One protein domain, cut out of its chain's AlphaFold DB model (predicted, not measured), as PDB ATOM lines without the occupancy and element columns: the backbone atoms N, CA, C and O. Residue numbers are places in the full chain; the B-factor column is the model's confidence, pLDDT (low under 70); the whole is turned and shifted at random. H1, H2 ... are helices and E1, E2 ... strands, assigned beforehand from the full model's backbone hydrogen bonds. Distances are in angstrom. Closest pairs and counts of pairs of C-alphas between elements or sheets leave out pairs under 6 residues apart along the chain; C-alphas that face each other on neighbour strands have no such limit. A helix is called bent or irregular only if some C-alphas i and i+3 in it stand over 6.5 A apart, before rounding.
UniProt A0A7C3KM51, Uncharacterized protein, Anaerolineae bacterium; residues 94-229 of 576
ATOM      1  N   TYR A  94     129.550   1.921 -23.335       88.19
ATOM      2  CA  TYR A  94     129.485   3.365 -23.496       88.19
ATOM      3  C   TYR A  94     130.641   3.903 -24.362       88.19
ATOM      4  O   TYR A  94     130.413   4.593 -25.356       88.19
ATOM      5  N   TYR A  95     131.885   3.558 -24.050       92.50
ATOM      6  CA  TYR A  95     133.050   4.126 -24.729       92.50
ATOM      7  C   TYR A  95     133.451   3.386 -26.012       92.50
ATOM      8  O   TYR A  95     134.084   3.987 -26.869       92.50
ATOM      9  N   TYR A  96     133.073   2.131 -26.240       90.06
ATOM     10  CA  TYR A  96     133.490   1.428 -27.466       90.06
ATOM     11  C   TYR A  96     132.367   1.193 -28.468       90.06
ATOM     12  O   TYR A  96     132.647   1.016 -29.652       90.06
ATOM     13  N   LEU A  97     131.106   1.259 -28.035       86.50
ATOM     14  CA  LEU A  97     129.952   1.158 -28.926       86.50
ATOM     15  C   LEU A  97     129.227   2.502 -29.035       86.50
ATOM     16  O   LEU A  97     129.066   3.043 -30.128       86.50
ATOM     17  N   TRP A  98     128.810   3.075 -27.909       84.75
ATOM     18  CA  TRP A  98     127.930   4.239 -27.917       84.75
ATOM     19  C   TRP A  98     128.614   5.502 -28.458       84.75
ATOM     20  O   TRP A  98     128.144   6.093 -29.435       84.75
ATOM     21  N   ILE A  99     129.736   5.907 -27.857       90.88
ATOM     22  CA  ILE A  99     130.459   7.122 -28.251       90.88
ATOM     23  C   ILE A  99     131.003   7.044 -29.690       90.88
ATOM     24  O   ILE A  99     130.787   8.003 -30.426       90.88
ATOM     25  N   PRO A 100     131.659   5.959 -30.148       89.81
ATOM     26  CA  PRO A 100     132.252   5.942 -31.488       89.81
ATOM     27  C   PRO A 100     131.258   5.663 -32.619       89.81
ATOM     28  O   PRO A 100     131.444   6.157 -33.728       89.81
ATOM     29  N   ILE A 101     130.200   4.878 -32.372       88.56
ATOM     30  CA  ILE A 101     129.301   4.409 -33.441       88.56
ATOM     31  C   ILE A 101     127.970   5.165 -33.427       88.56
ATOM     32  O   ILE A 101     127.500   5.609 -34.478       88.56
ATOM     33  N   ILE A 102     127.354   5.335 -32.255       83.88
ATOM     34  CA  ILE A 102     125.999   5.896 -32.148       83.88
ATOM     35  C   ILE A 102     126.021   7.426 -32.164       83.88
ATOM     36  O   ILE A 102     125.264   8.037 -32.923       83.88
ATOM     37  N   VAL A 103     126.885   8.064 -31.367       86.69
ATOM     38  CA  VAL A 103     126.911   9.534 -31.227       86.69
ATOM     39  C   VAL A 103     127.156  10.263 -32.559       86.69
ATOM     40  O   VAL A 103     126.388  11.183 -32.850       86.69
ATOM     41  N   PRO A 104     128.122   9.880 -33.419       90.44
ATOM     42  CA  PRO A 104     128.359  10.598 -34.673       90.44
ATOM     43  C   PRO A 104     127.194  10.487 -35.664       90.44
ATOM     44  O   PRO A 104     126.936  11.424 -36.416       90.44
ATOM     45  N   ARG A 105     126.469   9.357 -35.653       90.50
ATOM     46  CA  ARG A 105     125.370   9.071 -36.592       90.50
ATOM     47  C   ARG A 105     124.038   9.660 -36.141       90.50
ATOM     48  O   ARG A 105     123.321  10.254 -36.938       90.50
ATOM     49  N   PHE A 106     123.718   9.516 -34.859       88.75
ATOM     50  CA  PHE A 106     122.387   9.824 -34.326       88.75
ATOM     51  C   PHE A 106     122.389  10.957 -33.300       88.75
ATOM     52  O   PHE A 106     121.328  11.417 -32.885       88.75
ATOM     53  N   GLY A 107     123.554  11.466 -32.899       82.81
ATOM     54  CA  GLY A 107     123.663  12.398 -31.781       82.81
ATOM     55  C   GLY A 107     122.857  13.690 -31.940       82.81
ATOM     56  O   GLY A 107     122.315  14.183 -30.955       82.81
ATOM     57  N   LYS A 108     122.691  14.200 -33.173       89.56
ATOM     58  CA  LYS A 108     121.858  15.387 -33.467       89.56
ATOM     59  C   LYS A 108     120.373  15.177 -33.161       89.56
ATOM     60  O   LYS A 108     119.674  16.146 -32.883       89.56
ATOM     61  N   VAL A 109     119.902  13.933 -33.246       88.06
ATOM     62  CA  VAL A 109     118.524  13.547 -32.917       88.06
ATOM     63  C   VAL A 109     118.402  13.280 -31.423       88.06
ATOM     64  O   VAL A 109     117.404  13.650 -30.809       88.06
ATOM     65  N   LEU A 110     119.421  12.645 -30.838       74.69
ATOM     66  CA  LEU A 110     119.316  12.100 -29.492       74.69
ATOM     67  C   LEU A 110     119.603  13.109 -28.373       74.69
ATOM     68  O   LEU A 110     119.135  12.928 -27.251       74.69
ATOM     69  N   TYR A 111     120.372  14.160 -28.656       83.62
ATOM     70  CA  TYR A 111     120.909  15.046 -27.629       83.62
ATOM     71  C   TYR A 111     120.644  16.519 -27.920       83.62
ATOM     72  O   TYR A 111     120.459  16.943 -29.061       83.62
ATOM     73  N   SER A 112     120.657  17.337 -26.863       89.19
ATOM     74  CA  SER A 112     120.768  18.784 -27.032       89.19
ATOM     75  C   SER A 112     122.083  19.126 -27.729       89.19
ATOM     76  O   SER A 112     123.080  18.420 -27.581       89.19
ATOM     77  N   ARG A 113     122.100  20.227 -28.490       89.50
ATOM     78  CA  ARG A 113     123.303  20.672 -29.209       89.50
ATOM     79  C   ARG A 113     124.493  20.848 -28.260       89.50
ATOM     80  O   ARG A 113     125.596  20.428 -28.586       89.50
ATOM     81  N   GLU A 114     124.254  21.428 -27.085       87.00
ATOM     82  CA  GLU A 114     125.286  21.624 -26.065       87.00
ATOM     83  C   GLU A 114     125.865  20.290 -25.577       87.00
ATOM     84  O   GLU A 114     127.081  20.119 -25.540       87.00
ATOM     85  N   TYR A 115     125.008  19.324 -25.234       86.31
ATOM     86  CA  TYR A 115     125.467  18.030 -24.736       86.31
ATOM     87  C   TYR A 115     126.145  17.202 -25.834       86.31
ATOM     88  O   TYR A 115     127.191  16.603 -25.594       86.31
ATOM     89  N   LEU A 116     125.613  17.240 -27.060       89.94
ATOM     90  CA  LEU A 116     126.228  16.607 -28.224       89.94
ATOM     91  C   LEU A 116     127.651  17.117 -28.456       89.94
ATOM     92  O   LEU A 116     128.551  16.307 -28.651       89.94
ATOM     93  N   ASN A 117     127.870  18.432 -28.393       90.50
ATOM     94  CA  ASN A 117     129.206  19.008 -28.552       90.50
ATOM     95  C   ASN A 117     130.191  18.436 -27.523       90.50
ATOM     96  O   ASN A 117     131.323  18.120 -27.876       90.50
ATOM     97  N   LYS A 118     129.759  18.223 -26.274       90.25
ATOM     98  CA  LYS A 118     130.607  17.610 -25.240       90.25
ATOM     99  C   LYS A 118     130.896  16.135 -25.528       90.25
ATOM    100  O   LYS A 118     132.033  15.703 -25.372       90.25
ATOM    101  N   LEU A 119     129.917  15.367 -26.009       91.56
ATOM    102  CA  LEU A 119     130.149  13.979 -26.433       91.56
ATOM    103  C   LEU A 119     131.081  13.887 -27.650       91.56
ATOM    104  O   LEU A 119     131.873  12.951 -27.747       91.56
ATOM    105  N   LEU A 120     131.029  14.864 -28.556       93.44
ATOM    106  CA  LEU A 120     131.976  14.960 -29.665       93.44
ATOM    107  C   LEU A 120     133.402  15.241 -29.168       93.44
ATOM    108  O   LEU A 120     134.334  14.656 -29.708       93.44
ATOM    109  N   LEU A 121     133.586  16.028 -28.099       94.44
ATOM    110  CA  LEU A 121     134.902  16.184 -27.457       94.44
ATOM    111  C   LEU A 121     135.427  14.856 -26.893       94.44
ATOM    112  O   LEU A 121     136.597  14.535 -27.097       94.44
ATOM    113  N   VAL A 122     134.569  14.052 -26.249       95.75
ATOM    114  CA  VAL A 122     134.941  12.692 -25.803       95.75
ATOM    115  C   VAL A 122     135.430  11.872 -26.997       95.75
ATOM    116  O   VAL A 122     136.518  11.302 -26.945       95.75
ATOM    117  N   HIS A 123     134.665  11.858 -28.091       94.38
ATOM    118  CA  HIS A 123     135.002  11.130 -29.315       94.38
ATOM    119  C   HIS A 123     136.316  11.602 -29.963       94.38
ATOM    120  O   HIS A 123     137.130  10.795 -30.405       94.38
ATOM    121  N   GLU A 124     136.567  12.908 -30.005       94.38
ATOM    122  CA  GLU A 124     137.821  13.455 -30.532       94.38
ATOM    123  C   GLU A 124     139.036  13.057 -29.682       94.38
ATOM    124  O   GLU A 124     140.127  12.847 -30.224       94.38
ATOM    125  N   SER A 125     138.845  12.902 -28.368       95.62
ATOM    126  CA  SER A 125     139.925  12.607 -27.424       95.62
ATOM    127  C   SER A 125     140.547  11.208 -27.586       95.62
ATOM    128  O   SER A 125     141.679  11.004 -27.156       95.62
ATOM    129  N   TYR A 126     139.899  10.271 -28.295       93.88
ATOM    130  CA  TYR A 126     140.448   8.927 -28.586       93.88
ATOM    131  C   TYR A 126     141.777   8.959 -29.345       93.88
ATOM    132  O   TYR A 126     142.525   7.983 -29.355       93.88
ATOM    133  N   LYS A 127     142.078  10.065 -30.032       91.88
ATOM    134  CA  LYS A 127     143.306  10.201 -30.822       91.88
ATOM    135  C   LYS A 127     144.560  10.370 -29.959       91.88
ATOM    136  O   LYS A 127     145.655  10.199 -30.495       91.88
ATOM    137  N   TYR A 128     144.398  10.711 -28.679       90.06
ATOM    138  CA  TYR A 128     145.483  11.122 -27.787       90.06
ATOM    139  C   TYR A 128     146.082   9.967 -26.980       90.06
ATOM    140  O   TYR A 128     147.260  10.035 -26.649       90.06
ATOM    141  N   GLU A 129     145.331   8.889 -26.737       83.69
ATOM    142  CA  GLU A 129     145.828   7.684 -26.062       83.69
ATOM    143  C   GLU A 129     145.608   6.457 -26.956       83.69
ATOM    144  O   GLU A 129     144.510   5.905 -27.060       83.69
ATOM    145  N   LYS A 130     146.680   6.042 -27.645       74.75
ATOM    146  CA  LYS A 130     146.668   4.910 -28.590       74.75
ATOM    147  C   LYS A 130     147.401   3.666 -28.081       74.75
ATOM    148  O   LYS A 130     147.548   2.714 -28.844       74.75
ATOM    149  N   LYS A 131     147.912   3.656 -26.845       60.62
ATOM    150  CA  LYS A 131     148.701   2.513 -26.362       60.62
ATOM    151  C   LYS A 131     147.799   1.320 -26.027       60.62
ATOM    152  O   LYS A 131     146.889   1.425 -25.215       60.62
ATOM    153  N   GLY A 132     148.085   0.181 -26.661       61.81
ATOM    154  CA  GLY A 132     147.337  -1.072 -26.526       61.81
ATOM    155  C   GLY A 132     146.564  -1.454 -27.792       61.81
ATOM    156  O   GLY A 132     146.652  -0.800 -28.827       61.81
ATOM    157  N   LYS A 133     145.787  -2.543 -27.720       60.59
ATOM    158  CA  LYS A 133     144.987  -3.042 -28.858       60.59
ATOM    159  C   LYS A 133     143.771  -2.160 -29.185       60.59
ATOM    160  O   LYS A 133     143.135  -2.381 -30.213       60.59
ATOM    161  N   ARG A 134     143.391  -1.219 -28.310       75.19
ATOM    162  CA  ARG A 134     142.176  -0.402 -28.458       75.19
ATOM    163  C   ARG A 134     142.414   1.036 -27.971       75.19
ATOM    164  O   ARG A 134     142.955   1.194 -26.884       75.19
ATOM    165  N   PRO A 135     142.004   2.064 -28.735       85.31
ATOM    166  CA  PRO A 135     142.131   3.461 -28.320       85.31
ATOM    167  C   PRO A 135     141.172   3.788 -27.169       85.31
ATOM    168  O   PRO A 135     140.036   3.308 -27.162       85.31
ATOM    169  N   CYS A 136     141.605   4.633 -26.235       91.06
ATOM    170  CA  CYS A 136     140.790   5.103 -25.111       91.06
ATOM    171  C   CYS A 136     140.590   6.623 -25.197       91.06
ATOM    172  O   CYS A 136     141.523   7.338 -25.571       91.06
ATOM    173  N   PRO A 137     139.408   7.154 -24.839       95.44
ATOM    174  CA  PRO A 137     139.248   8.591 -24.671       95.44
ATOM    175  C   PRO A 137     140.024   9.053 -23.440       95.44
ATOM    176  O   PRO A 137     140.084   8.339 -22.442       95.44
ATOM    177  N   VAL A 138     140.557  10.269 -23.492       95.94
ATOM    178  CA  VAL A 138     141.231  10.923 -22.352       95.94
ATOM    179  C   VAL A 138     140.372  12.012 -21.711       95.94
ATOM    180  O   VAL A 138     140.645  12.439 -20.595       95.94
ATOM    181  N   PHE A 139     139.312  12.438 -22.404       96.75
ATOM    182  CA  PHE A 139     138.281  13.337 -21.896       96.75
ATOM    183  C   PHE A 139     136.992  12.544 -21.706       96.75
ATOM    184  O   PHE A 139     136.407  12.064 -22.677       96.75
ATOM    185  N   ILE A 140     136.570  12.362 -20.459       95.81
ATOM    186  CA  ILE A 140     135.557  11.373 -20.076       95.81
ATOM    187  C   ILE A 140     134.493  11.972 -19.164       95.81
ATOM    188  O   ILE A 140     134.653  13.071 -18.636       95.81
ATOM    189  N   GLN A 141     133.389  11.252 -18.963       92.56
ATOM    190  CA  GLN A 141     132.401  11.673 -17.976       92.56
ATOM    191  C   GLN A 141     133.004  11.657 -16.564       92.56
ATOM    192  O   GLN A 141     133.635  10.681 -16.157       92.56
ATOM    193  N   ARG A 142     132.717  12.701 -15.782       91.12
ATOM    194  CA  ARG A 142     133.158  12.872 -14.391       91.12
ATOM    195  C   ARG A 142     132.816  11.669 -13.513       91.12
ATOM    196  O   ARG A 142     133.613  11.281 -12.665       91.12
ATOM    197  N   ALA A 143     131.640  11.068 -13.714       87.25
ATOM    198  CA  ALA A 143     131.198   9.899 -12.953       87.25
ATOM    199  C   ALA A 143     132.134   8.689 -13.114       87.25
ATOM    200  O   ALA A 143     132.188   7.835 -12.229       87.25
ATOM    201  N   HIS A 144     132.881   8.637 -14.218       91.25
ATOM    202  CA  HIS A 144     133.755   7.531 -14.568       91.25
ATOM    203  C   HIS A 144     135.226   7.767 -14.179       91.25
ATOM    204  O   HIS A 144     135.999   6.821 -14.260       91.25
ATOM    205  N   LEU A 145     135.621   8.966 -13.724       90.88
ATOM    206  CA  LEU A 145     137.028   9.310 -13.430       90.88
ATOM    207  C   LEU A 145     137.708   8.372 -12.425       90.88
ATOM    208  O   LEU A 145     138.884   8.078 -12.570       90.88
ATOM    209  N   GLU A 146     136.972   7.870 -11.433       88.50
ATOM    210  CA  GLU A 146     137.526   7.003 -10.381       88.50
ATOM    211  C   GLU A 146     137.546   5.510 -10.747       88.50
ATOM    212  O   GLU A 146     137.894   4.675  -9.913       88.50
ATOM    213  N   ARG A 147     137.172   5.131 -11.975       88.69
ATOM    214  CA  ARG A 147     137.288   3.744 -12.458       88.69
ATOM    215  C   ARG A 147     138.743   3.434 -12.835       88.69
ATOM    216  O   ARG A 147     139.027   3.152 -13.994       88.69
ATOM    217  N   LYS A 148     139.666   3.535 -11.865       89.69
ATOM    218  CA  LYS A 148     141.129   3.476 -12.077       89.69
ATOM    219  C   LYS A 148     141.557   2.247 -12.898       89.69
ATOM    220  O   LYS A 148     142.381   2.373 -13.790       89.69
ATOM    221  N   SER A 149     140.936   1.088 -12.655       87.25
ATOM    222  CA  SER A 149     141.197  -0.179 -13.362       87.25
ATOM    223  C   SER A 149     140.820  -0.177 -14.846       87.25
ATOM    224  O   SER A 149     141.412  -0.920 -15.624       87.25
ATOM    225  N   PHE A 150     139.830   0.624 -15.244       88.81
ATOM    226  CA  PHE A 150     139.369   0.700 -16.631       88.81
ATOM    227  C   PHE A 150     140.283   1.585 -17.487       88.81
ATOM    228  O   PHE A 150     140.424   1.373 -18.693       88.81
ATOM    229  N   TRP A 151     140.885   2.601 -16.870       90.00
ATOM    230  CA  TRP A 151     141.621   3.640 -17.575       90.00
ATOM    231  C   TRP A 151     143.105   3.293 -17.721       90.00
ATOM    232  O   TRP A 151     143.782   3.044 -16.724       90.00
ATOM    233  N   PRO A 152     143.658   3.316 -18.945       86.31
ATOM    234  CA  PRO A 152     145.082   3.084 -19.133       86.31
ATOM    235  C   PRO A 152     145.882   4.241 -18.536       86.31
ATOM    236  O   PRO A 152     145.611   5.401 -18.848       86.31
ATOM    237  N   ARG A 153     146.911   3.925 -17.737       83.88
ATOM    238  CA  ARG A 153     147.822   4.928 -17.153       83.88
ATOM    239  C   ARG A 153     147.050   6.035 -16.439       83.88
ATOM    240  O   ARG A 153     147.233   7.218 -16.714       83.88
ATOM    241  N   TRP A 154     146.102   5.627 -15.609       90.88
ATOM    242  CA  TRP A 154     145.409   6.545 -14.730       90.88
ATOM    243  C   TRP A 154     146.426   7.215 -13.798       90.88
ATOM    244  O   TRP A 154     147.219   6.519 -13.172       90.88
ATOM    245  N   GLU A 155     146.406   8.543 -13.735       88.06
ATOM    246  CA  GLU A 155     147.325   9.346 -12.913       88.06
ATOM    247  C   GLU A 155     146.562  10.266 -11.954       88.06
ATOM    248  O   GLU A 155     147.051  10.561 -10.876       88.06
ATOM    249  N   PHE A 156     145.371  10.744 -12.332       91.75
ATOM    250  CA  PHE A 156     144.591  11.678 -11.518       91.75
ATOM    251  C   PHE A 156     143.097  11.648 -11.870       91.75
ATOM    252  O   PHE A 156     142.639  10.947 -12.767       91.75
ATOM    253  N   SER A 157     142.309  12.454 -11.165       93.25
ATOM    254  CA  SER A 157     140.871  12.662 -11.334       93.25
ATOM    255  C   SER A 157     140.573  14.162 -11.363       93.25
ATOM    256  O   SER A 157     140.161  14.761 -10.370       93.25
ATOM    257  N   ILE A 158     140.784  14.793 -12.520       94.62
ATOM    258  CA  ILE A 158     140.571  16.236 -12.701       94.62
ATOM    259  C   ILE A 158     139.197  16.480 -13.320       94.62
ATOM    260  O   ILE A 158     138.880  15.951 -14.387       94.62
ATOM    261  N   ILE A 159     138.401  17.350 -12.703       95.19
ATOM    262  CA  ILE A 159     137.174  17.899 -13.291       95.19
ATOM    263  C   ILE A 159     137.554  19.023 -14.252       95.19
ATOM    264  O   ILE A 159     138.375  19.877 -13.932       95.19
ATOM    265  N   VAL A 160     136.919  19.060 -15.422       94.75
ATOM    266  CA  VAL A 160     137.092  20.164 -16.370       94.75
ATOM    267  C   VAL A 160     135.856  21.051 -16.323       94.75
ATOM    268  O   VAL A 160     134.772  20.625 -16.719       94.75
ATOM    269  N   MET A 161     136.023  22.283 -15.848       92.75
ATOM    270  CA  MET A 161     134.984  23.309 -15.833       92.75
ATOM    271  C   MET A 161     134.895  23.946 -17.217       92.75
ATOM    272  O   MET A 161     135.825  24.627 -17.649       92.75
ATOM    273  N   LEU A 162     133.790  23.700 -17.925       88.44
ATOM    274  CA  LEU A 162     133.576  24.206 -19.288       88.44
ATOM    275  C   LEU A 162     132.560  25.346 -19.366       88.44
ATOM    276  O   LEU A 162     132.517  26.054 -20.372       88.44
ATOM    277  N   LYS A 163     131.687  25.486 -18.366       86.50
ATOM    278  CA  LYS A 163     130.615  26.482 -18.406       86.50
ATOM    279  C   LYS A 163     131.124  27.845 -17.905       86.50
ATOM    280  O   LYS A 163     131.743  27.898 -16.839       86.50
ATOM    281  N   PRO A 164     130.819  28.951 -18.610       84.44
ATOM    282  CA  PRO A 164     131.086  30.300 -18.115       84.44
ATOM    283  C   PRO A 164     130.450  30.553 -16.744       84.44
ATOM    284  O   PRO A 164     129.397  29.993 -16.427       84.44
ATOM    285  N   GLY A 165     131.082  31.398 -15.926       83.94
ATOM    286  CA  GLY A 165     130.539  31.814 -14.625       83.94
ATOM    287  C   GLY A 165     130.527  30.727 -13.544       83.94
ATOM    288  O   GLY A 165     129.989  30.943 -12.460       83.94
ATOM    289  N   LYS A 166     131.120  29.554 -13.803       89.06
ATOM    290  CA  LYS A 166     131.342  28.523 -12.773       89.06
ATOM    291  C   LYS A 166     132.520  28.834 -11.862       89.06
ATOM    292  O   LYS A 166     132.635  28.229 -10.803       89.06
ATOM    293  N   PHE A 167     133.357  29.777 -12.262       91.62
ATOM    294  CA  PHE A 167     134.516  30.194 -11.510       91.62
ATOM    295  C   PHE A 167     134.523  31.720 -11.390       91.62
ATOM    296  O   PHE A 167     134.401  32.426 -12.395       91.62
ATOM    297  N   GLU A 168     134.625  32.222 -10.163       93.31
ATOM    298  CA  GLU A 168     134.564  33.649  -9.839       93.31
ATOM    299  C   GLU A 168     135.519  33.978  -8.689       93.31
ATOM    300  O   GLU A 168     135.677  33.178  -7.768       93.31
ATOM    301  N   VAL A 169     136.115  35.166  -8.704       93.44
ATOM    302  CA  VAL A 169     136.819  35.741  -7.553       93.44
ATOM    303  C   VAL A 169     136.148  37.040  -7.154       93.44
ATOM    304  O   VAL A 169     135.867  37.875  -8.006       93.44
ATOM    305  N   ASN A 170     135.911  37.210  -5.857       94.44
ATOM    306  CA  ASN A 170     135.286  38.396  -5.286       94.44
ATOM    307  C   ASN A 170     136.158  38.998  -4.180       94.44
ATOM    308  O   ASN A 170     136.625  38.271  -3.296       94.44
ATOM    309  N   VAL A 171     136.299  40.323  -4.175       92.88
ATOM    310  CA  VAL A 171     136.928  41.085  -3.088       92.88
ATOM    311  C   VAL A 171     135.835  41.572  -2.141       92.88
ATOM    312  O   VAL A 171     135.086  42.500  -2.436       92.88
ATOM    313  N   ALA A 172     135.706  40.914  -0.993       88.75
ATOM    314  CA  ALA A 172     134.647  41.155  -0.018       88.75
ATOM    315  C   ALA A 172     135.189  41.782   1.273       88.75
ATOM    316  O   ALA A 172     136.364  41.649   1.612       88.75
ATOM    317  N   LYS A 173     134.307  42.418   2.050       83.56
ATOM    318  CA  LYS A 173     134.640  42.877   3.404       83.56
ATOM    319  C   LYS A 173     134.806  41.673   4.345       83.56
ATOM    320  O   LYS A 173     134.046  40.706   4.279       83.56
ATOM    321  N   SER A 174     135.806  41.718   5.220       77.81
ATOM    322  CA  SER A 174     135.994  40.739   6.290       77.81
ATOM    323  C   SER A 174     134.899  40.892   7.345       77.81
ATOM    324  O   SER A 174     134.696  41.977   7.881       77.81
ATOM    325  N   ASN A 175     134.218  39.791   7.678       68.69
ATOM    326  CA  ASN A 175     133.200  39.787   8.735       68.69
ATOM    327  C   ASN A 175     133.808  39.825  10.148       68.69
ATOM    328  O   ASN A 175     133.104  40.169  11.086       68.69
ATOM    329  N   THR A 176     135.078  39.438  10.319       64.56
ATOM    330  CA  THR A 176     135.705  39.326  11.652       64.56
ATOM    331  C   THR A 176     136.519  40.555  12.039       64.56
ATOM    332  O   THR A 176     136.730  40.791  13.221       64.56
ATOM    333  N   HIS A 177     136.962  41.348  11.062       65.81
ATOM    334  CA  HIS A 177     137.697  42.586  11.300       65.81
ATOM    335  C   HIS A 177     137.091  43.682  10.437       65.81
ATOM    336  O   HIS A 177     137.217  43.661   9.208       65.81
ATOM    337  N   ALA A 178     136.413  44.632  11.083       55.78
ATOM    338  CA  ALA A 178     135.947  45.836  10.419       55.78
ATOM    339  C   ALA A 178     137.162  46.505   9.750       55.78
ATOM    340  O   ALA A 178     138.120  46.848  10.429       55.78
ATOM    341  N   ASN A 179     137.116  46.632   8.419       63.75
ATOM    342  CA  ASN A 179     138.117  47.266   7.541       63.75
ATOM    343  C   ASN A 179     139.193  46.364   6.910       63.75
ATOM    344  O   ASN A 179     140.000  46.877   6.142       63.75
ATOM    345  N   GLN A 180     139.177  45.039   7.101       81.44
ATOM    346  CA  GLN A 180     140.022  44.148   6.283       81.44
ATOM    347  C   GLN A 180     139.293  43.647   5.028       81.44
ATOM    348  O   GLN A 180     138.135  43.231   5.098       81.44
ATOM    349  N   LYS A 181     139.984  43.654   3.882       91.25
ATOM    350  CA  LYS A 181     139.539  42.990   2.647       91.25
ATOM    351  C   LYS A 181     139.758  41.475   2.757       91.25
ATOM    352  O   LYS A 181     140.641  41.013   3.478       91.25
ATOM    353  N   ARG A 182     138.938  40.695   2.056       92.50
ATOM    354  CA  ARG A 182     139.095  39.247   1.868       92.50
ATOM    355  C   ARG A 182     138.855  38.877   0.420       92.50
ATOM    356  O   ARG A 182     137.877  39.327  -0.173       92.50
ATOM    357  N   TRP A 183     139.659  37.958  -0.085       96.19
ATOM    358  CA  TRP A 183     139.533  37.432  -1.437       96.19
ATOM    359  C   TRP A 183     138.846  36.076  -1.384       96.19
ATOM    360  O   TRP A 183     139.254  35.175  -0.648       96.19
ATOM    361  N   VAL A 184     137.745  35.952  -2.119       95.69
ATOM    362  CA  VAL A 184     136.898  34.761  -2.114       95.69
ATOM    363  C   VAL A 184     136.815  34.198  -3.513       95.69
ATOM    364  O   VAL A 184     136.112  34.751  -4.358       95.69
ATOM    365  N   MET A 185     137.489  33.076  -3.733       95.75
ATOM    366  CA  MET A 185     137.310  32.284  -4.942       95.75
ATOM    367  C   MET A 185     136.103  31.364  -4.781       95.75
ATOM    368  O   MET A 185     135.956  30.686  -3.764       95.75
ATOM    369  N   VAL A 186     135.241  31.318  -5.786       95.44
ATOM    370  CA  VAL A 186     134.097  30.414  -5.861       95.44
ATOM    371  C   VAL A 186     134.316  29.472  -7.034       95.44
ATOM    372  O   VAL A 186     134.349  29.915  -8.179       95.44
ATOM    373  N   ALA A 187     134.420  28.176  -6.749       94.88
ATOM    374  CA  ALA A 187     134.472  27.120  -7.753       94.88
ATOM    375  C   ALA A 187     133.173  26.308  -7.690       94.88
ATOM    376  O   ALA A 187     132.912  25.589  -6.725       94.88
ATOM    377  N   ASN A 188     132.321  26.446  -8.703       93.94
ATOM    378  CA  ASN A 188     131.050  25.744  -8.792       93.94
ATOM    379  C   ASN A 188     131.173  24.510  -9.687       93.94
ATOM    380  O   ASN A 188     131.118  24.595 -10.910       93.94
ATOM    381  N   LEU A 189     131.272  23.346  -9.058       91.94
ATOM    382  CA  LEU A 189     131.368  22.050  -9.723       91.94
ATOM    383  C   LEU A 189     129.996  21.412  -9.967       91.94
ATOM    384  O   LEU A 189     129.931  20.294 -10.491       91.94
ATOM    385  N   ALA A 190     128.898  22.047  -9.544       87.31
ATOM    386  CA  ALA A 190     127.558  21.555  -9.840       87.31
ATOM    387  C   ALA A 190     127.332  21.581 -11.358       87.31
ATOM    388  O   ALA A 190     127.719  22.527 -12.046       87.31
ATOM    389  N   ASP A 191     126.716  20.529 -11.889       84.12
ATOM    390  CA  ASP A 191     126.435  20.347 -13.323       84.12
ATOM    391  C   ASP A 191     127.659  20.287 -14.253       84.12
ATOM    392  O   ASP A 191     127.486  20.356 -15.478       84.12
ATOM    393  N   GLU A 192     128.873  20.175 -13.708       88.81
ATOM    394  CA  GLU A 192     130.065  19.831 -14.482       88.81
ATOM    395  C   GLU A 192     130.152  18.315 -14.627       88.81
ATOM    396  O   GLU A 192     130.184  17.562 -13.647       88.81
ATOM    397  N   SER A 193     130.139  17.866 -15.881       87.06
ATOM    398  CA  SER A 193     129.901  16.463 -16.231       87.06
ATOM    399  C   SER A 193     131.133  15.745 -16.762       87.06
ATOM    400  O   SER A 193     131.039  14.548 -17.020       87.06
ATOM    401  N   PHE A 194     132.262  16.433 -16.943       93.62
ATOM    402  CA  PHE A 194     133.432  15.879 -17.622       93.62
ATOM    403  C   PHE A 194     134.732  16.112 -16.853       93.62
ATOM    404  O   PHE A 194     134.818  16.977 -15.980       93.62
ATOM    405  N   GLY A 195     135.733  15.310 -17.191       95.56
ATOM    406  CA  GLY A 195     137.062  15.368 -16.614       95.56
ATOM    407  C   GLY A 195     138.118  14.681 -17.470       95.56
ATOM    408  O   GLY A 195     137.815  14.129 -18.530       95.56
ATOM    409  N   ILE A 196     139.351  14.705 -16.978       96.38
ATOM    410  CA  ILE A 196     140.515  14.020 -17.550       96.38
ATOM    411  C   ILE A 196     141.225  13.211 -16.458       96.38
ATOM    412  O   ILE A 196     141.153  13.582 -15.285       96.38
ATOM    413  N   TYR A 197     141.909  12.128 -16.839       94.31
ATOM    414  CA  TYR A 197     142.511  11.199 -15.871       94.31
ATOM    415  C   TYR A 197     144.017  10.954 -16.021       94.31
ATOM    416  O   TYR A 197     144.594  10.202 -15.240       94.31
ATOM    417  N   ASN A 198     144.651  11.541 -17.039       92.00
ATOM    418  CA  ASN A 198     146.084  11.413 -17.276       92.00
ATOM    419  C   ASN A 198     146.649  12.602 -18.072       92.00
ATOM    420  O   ASN A 198     145.911  13.467 -18.573       92.00
ATOM    421  N   ASN A 199     147.970  12.653 -18.208       90.38
ATOM    422  CA  ASN A 199     148.706  13.709 -18.897       90.38
ATOM    423  C   ASN A 199     148.342  13.826 -20.392       90.38
ATOM    424  O   ASN A 199     148.361  14.932 -20.943       90.38
ATOM    425  N   ALA A 200     147.909  12.742 -21.048       92.31
ATOM    426  CA  ALA A 200     147.368  12.811 -22.409       92.31
ATOM    427  C   ALA A 200     146.056  13.622 -22.466       92.31
ATOM    428  O   ALA A 200     145.817  14.347 -23.435       92.31
ATOM    429  N   GLY A 201     145.250  13.591 -21.403       94.56
ATOM    430  CA  GLY A 201     144.097  14.474 -21.216       94.56
ATOM    431  C   GLY A 201     144.473  15.953 -21.088       94.56
ATOM    432  O   GLY A 201     143.829  16.796 -21.714       94.56
ATOM    433  N   LYS A 202     145.551  16.285 -20.359       92.81
ATOM    434  CA  LYS A 202     146.078  17.668 -20.305       92.81
ATOM    435  C   LYS A 202     146.502  18.137 -21.699       92.81
ATOM    436  O   LYS A 202     146.122  19.228 -22.125       92.81
ATOM    437  N   LYS A 203     147.215  17.281 -22.442       92.25
ATOM    438  CA  LYS A 203     147.608  17.544 -23.834       92.25
ATOM    439  C   LYS A 203     146.395  17.759 -24.742       92.25
ATOM    440  O   LYS A 203     146.397  18.699 -25.526       92.25
ATOM    441  N   PHE A 204     145.348  16.942 -24.611       94.31
ATOM    442  CA  PHE A 204     144.097  17.129 -25.353       94.31
ATOM    443  C   PHE A 204     143.486  18.512 -25.115       94.31
ATOM    444  O   PHE A 204     143.121  19.180 -26.080       94.31
ATOM    445  N   LEU A 205     143.403  18.965 -23.860       93.06
ATOM    446  CA  LEU A 205     142.870  20.296 -23.560       93.06
ATOM    447  C   LEU A 205     143.738  21.402 -24.176       93.06
ATOM    448  O   LEU A 205     143.200  22.313 -24.803       93.06
ATOM    449  N   LYS A 206     145.067  21.295 -24.065       90.00
ATOM    450  CA  LYS A 206     146.013  22.245 -24.675       90.00
ATOM    451  C   LYS A 206     145.869  22.317 -26.188       90.00
ATOM    452  O   LYS A 206     145.697  23.404 -26.725       90.00
ATOM    453  N   ASP A 207     145.852  21.183 -26.867       90.44
ATOM    454  CA  ASP A 207     145.758  21.149 -28.326       90.44
ATOM    455  C   ASP A 207     144.371  21.605 -28.817       90.44
ATOM    456  O   ASP A 207     144.254  22.236 -29.868       90.44
ATOM    457  N   LYS A 208     143.306  21.311 -28.058       90.56
ATOM    458  CA  LYS A 208     141.928  21.651 -28.440       90.56
ATOM    459  C   LYS A 208     141.565  23.109 -28.165       90.56
ATOM    460  O   LYS A 208     140.831  23.697 -28.961       90.56
ATOM    461  N   PHE A 209     142.028  23.668 -27.048       88.62
ATOM    462  CA  PHE A 209     141.609  24.986 -26.556       88.62
ATOM    463  C   PHE A 209     142.745  26.023 -26.521       88.62
ATOM    464  O   PHE A 209     142.467  27.211 -26.399       88.62
ATOM    465  N   GLY A 210     144.006  25.612 -26.663       81.94
ATOM    466  CA  GLY A 210     145.200  26.468 -26.599       81.94
ATOM    467  C   GLY A 210     145.747  26.926 -27.955       81.94
ATOM    468  O   GLY A 210     146.956  27.085 -28.106       81.94
ATOM    469  N   ALA A 211     144.893  27.123 -28.966       77.94
ATOM    470  CA  ALA A 211     145.318  27.680 -30.257       77.94
ATOM    471  C   ALA A 211     145.859  29.122 -30.110       77.94
ATOM    472  O   ALA A 211     145.477  29.827 -29.184       77.94
ATOM    473  N   ARG A 212     146.693  29.609 -31.049       66.19
ATOM    474  CA  ARG A 212     147.335  30.946 -30.961       66.19
ATOM    475  C   ARG A 212     146.396  32.110 -30.586       66.19
ATOM    476  O   ARG A 212     146.783  32.878 -29.710       66.19
ATOM    477  N   PRO A 213     145.181  32.252 -31.158       61.81
ATOM    478  CA  PRO A 213     144.253  33.309 -30.740       61.81
ATOM    479  C   PRO A 213     143.859  33.227 -29.256       61.81
ATOM    480  O   PRO A 213     143.626  34.252 -28.627       61.81
ATOM    481  N   ALA A 214     143.834  32.022 -28.684       75.44
ATOM    482  CA  ALA A 214     143.534  31.799 -27.276       75.44
ATOM    483  C   ALA A 214     144.701  32.169 -26.346       75.44
ATOM    484  O   ALA A 214     144.444  32.492 -25.194       75.44
ATOM    485  N   LEU A 215     145.957  32.186 -26.817       77.75
ATOM    486  CA  LEU A 215     147.116  32.540 -25.980       77.75
ATOM    487  C   LEU A 215     147.063  34.000 -25.507       77.75
ATOM    488  O   LEU A 215     147.287  34.268 -24.331       77.75
ATOM    489  N   GLY A 216     146.700  34.936 -26.391       82.50
ATOM    490  CA  GLY A 216     146.533  36.346 -26.009       82.50
ATOM    491  C   GLY A 216     145.393  36.542 -25.005       82.50
ATOM    492  O   GLY A 216     145.513  37.311 -24.053       82.50
ATOM    493  N   THR A 217     144.304  35.789 -25.172       84.25
ATOM    494  CA  THR A 217     143.216  35.746 -24.192       84.25
ATOM    495  C   THR A 217     143.683  35.190 -22.846       84.25
ATOM    496  O   THR A 217     143.367  35.773 -21.812       84.25
ATOM    497  N   MET A 218     144.412  34.071 -22.846       83.88
ATOM    498  CA  MET A 218     144.936  33.421 -21.644       83.88
ATOM    499  C   MET A 218     145.836  34.361 -20.844       83.88
ATOM    500  O   MET A 218     145.621  34.520 -19.644       83.88
ATOM    501  N   ASP A 219     146.783  35.024 -21.511       84.06
ATOM    502  CA  ASP A 219     147.683  36.004 -20.896       84.06
ATOM    503  C   ASP A 219     146.900  37.165 -20.263       84.06
ATOM    504  O   ASP A 219     147.053  37.459 -19.077       84.06
ATOM    505  N   ARG A 220     145.964  37.763 -21.015       86.88
ATOM    506  CA  ARG A 220     145.092  38.838 -20.514       86.88
ATOM    507  C   ARG A 220     144.273  38.401 -19.299       86.88
ATOM    508  O   ARG A 220     144.132  39.168 -18.348       86.88
ATOM    509  N   LEU A 221     143.702  37.196 -19.329       85.75
ATOM    510  CA  LEU A 221     142.909  36.674 -18.217       85.75
ATOM    511  C   LEU A 221     143.766  36.392 -16.988       85.75
ATOM    512  O   LEU A 221     143.309  36.673 -15.885       85.75
ATOM    513  N   SER A 222     144.984  35.879 -17.156       87.00
ATOM    514  CA  SER A 222     145.893  35.668 -16.029       87.00
ATOM    515  C   SER A 222     146.340  36.975 -15.395       87.00
ATOM    516  O   SER A 222     146.252  37.104 -14.177       87.00
ATOM    517  N   LYS A 223     146.711  37.978 -16.202       88.81
ATOM    518  CA  LYS A 223     147.035  39.325 -15.708       88.81
ATOM    519  C   LYS A 223     145.873  39.924 -14.926       88.81
ATOM    520  O   LYS A 223     146.037  40.254 -13.758       88.81
ATOM    521  N   ARG A 224     144.671  39.930 -15.509       90.31
ATOM    522  CA  ARG A 224     143.463  40.438 -14.839       90.31
ATOM    523  C   ARG A 224     143.128  39.654 -13.568       90.31
ATOM    524  O   ARG A 224     142.672  40.231 -12.586       90.31
ATOM    525  N   PHE A 225     143.320  38.336 -13.582       90.81
ATOM    526  CA  PHE A 225     143.130  37.504 -12.400       90.81
ATOM    527  C   PHE A 225     144.106  37.895 -11.295       90.81
ATOM    528  O   PHE A 225     143.681  38.131 -10.170       90.81
ATOM    529  N   TYR A 226     145.387  38.017 -11.631       91.38
ATOM    530  CA  TYR A 226     146.442  38.395 -10.706       91.38
ATOM    531  C   TYR A 226     146.248  39.810 -10.138       91.38
ATOM    532  O   TYR A 226     146.337  39.998  -8.927       91.38
ATOM    533  N   GLU A 227     145.864  40.776 -10.974       92.62
ATOM    534  CA  GLU A 227     145.509  42.142 -10.565       92.62
ATOM    535  C   GLU A 227     144.381  42.152  -9.526       92.62
ATOM    536  O   GLU A 227     144.490  42.810  -8.496       92.62
ATOM    537  N   VAL A 228     143.319  41.363  -9.727       94.81
ATOM    538  CA  VAL A 228     142.202  41.277  -8.765       94.81
ATOM    539  C   VAL A 228     142.654  40.750  -7.398       94.81
ATOM    540  O   VAL A 228     142.055  41.099  -6.377       94.81
ATOM    541  N   LEU A 229     143.722  39.952  -7.350       95.44
ATOM    542  CA  LEU A 229     144.299  39.466  -6.097       95.44
ATOM    543  C   LEU A 229     145.182  40.491  -5.386       95.44
ATOM    544  O   LEU A 229     145.526  40.254  -4.233       95.44
TER     545      LEU A 229
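AT A GLANCE: This is residues 94 to 229 of the 576 residues of an uncharacterized protein of Anaerolineae bacterium (UniProt A0A7C3KM51). A small three-stranded sheet, E1 E5 E2, has helices H2 and H3 over one face, with H1 folded back beside H2; from this head reach two arms, the long strand hairpin E3 and E4 and the helix H4, whose last residues come near E3. The 136 printed residues hold four named helices and five named strands in the order H1 H2 E1 E2 E3 E4 E5 H3 H4, mixed in class, with both sheets antiparallel. The whole is loose, with a radius of gyration of the C-alphas of 18.6 A, and spans 62 by 33 by 30 A.

IN THESE COORDINATES: H1, residues 94 to 110, begins with C-alpha 94 at (129.485, 3.365, -23.496); it is irregular, with C-alphas 105 and 108 7.9 A apart. H2 is residues 113 to 125, 18.6 A long. E1 is 139 to 141, E2 158 to 161, E3 167 to 173, 19.6 A, E4 181 to 188, 22.4 A, and E5 194 to 196. H3 is 199 to 209; H4, 212 to 228, 25.0 A, ends with C-alpha 228 at (142.202, 41.277, -8.765).

HOW THE PARTS SIT: E5 is the inner strand: N 140 and O 195 of E1 and E5 are 2.9 A apart, and N 160 and O 194 of E2 and E5 3.0 A, within hydrogen-bond range. H2 and the sheet make two layers, a helix on one face; H2 lies over E1, and H3 is on the same face, over E5. H1 and H2, a helical hairpin, touch at Gly 107 and Leu 116, their closest C-alphas, 6.1 A. In the hairpin E3 and E4, N 170 and O 184 are 2.9 A apart. The closest C-alphas of E3 and H4, Val 171 and Val 228, are 7.8 A apart. Every O i to N i+4 pair is within range in H2 and H3, 11 of 13 in H4 and 6 of 13 in H1, which has 3 of 14 O i to N i+3 pairs.

THE WHOLE: The C-alphas farthest apart, Lys 133 and Ala 178, are 63.4 A apart. The printed part has no cut; the links H2 to E1 and E1 to E2 are long. Residues 131 to 133, 175 to 179 and 212 to 213 have pLDDT under 70.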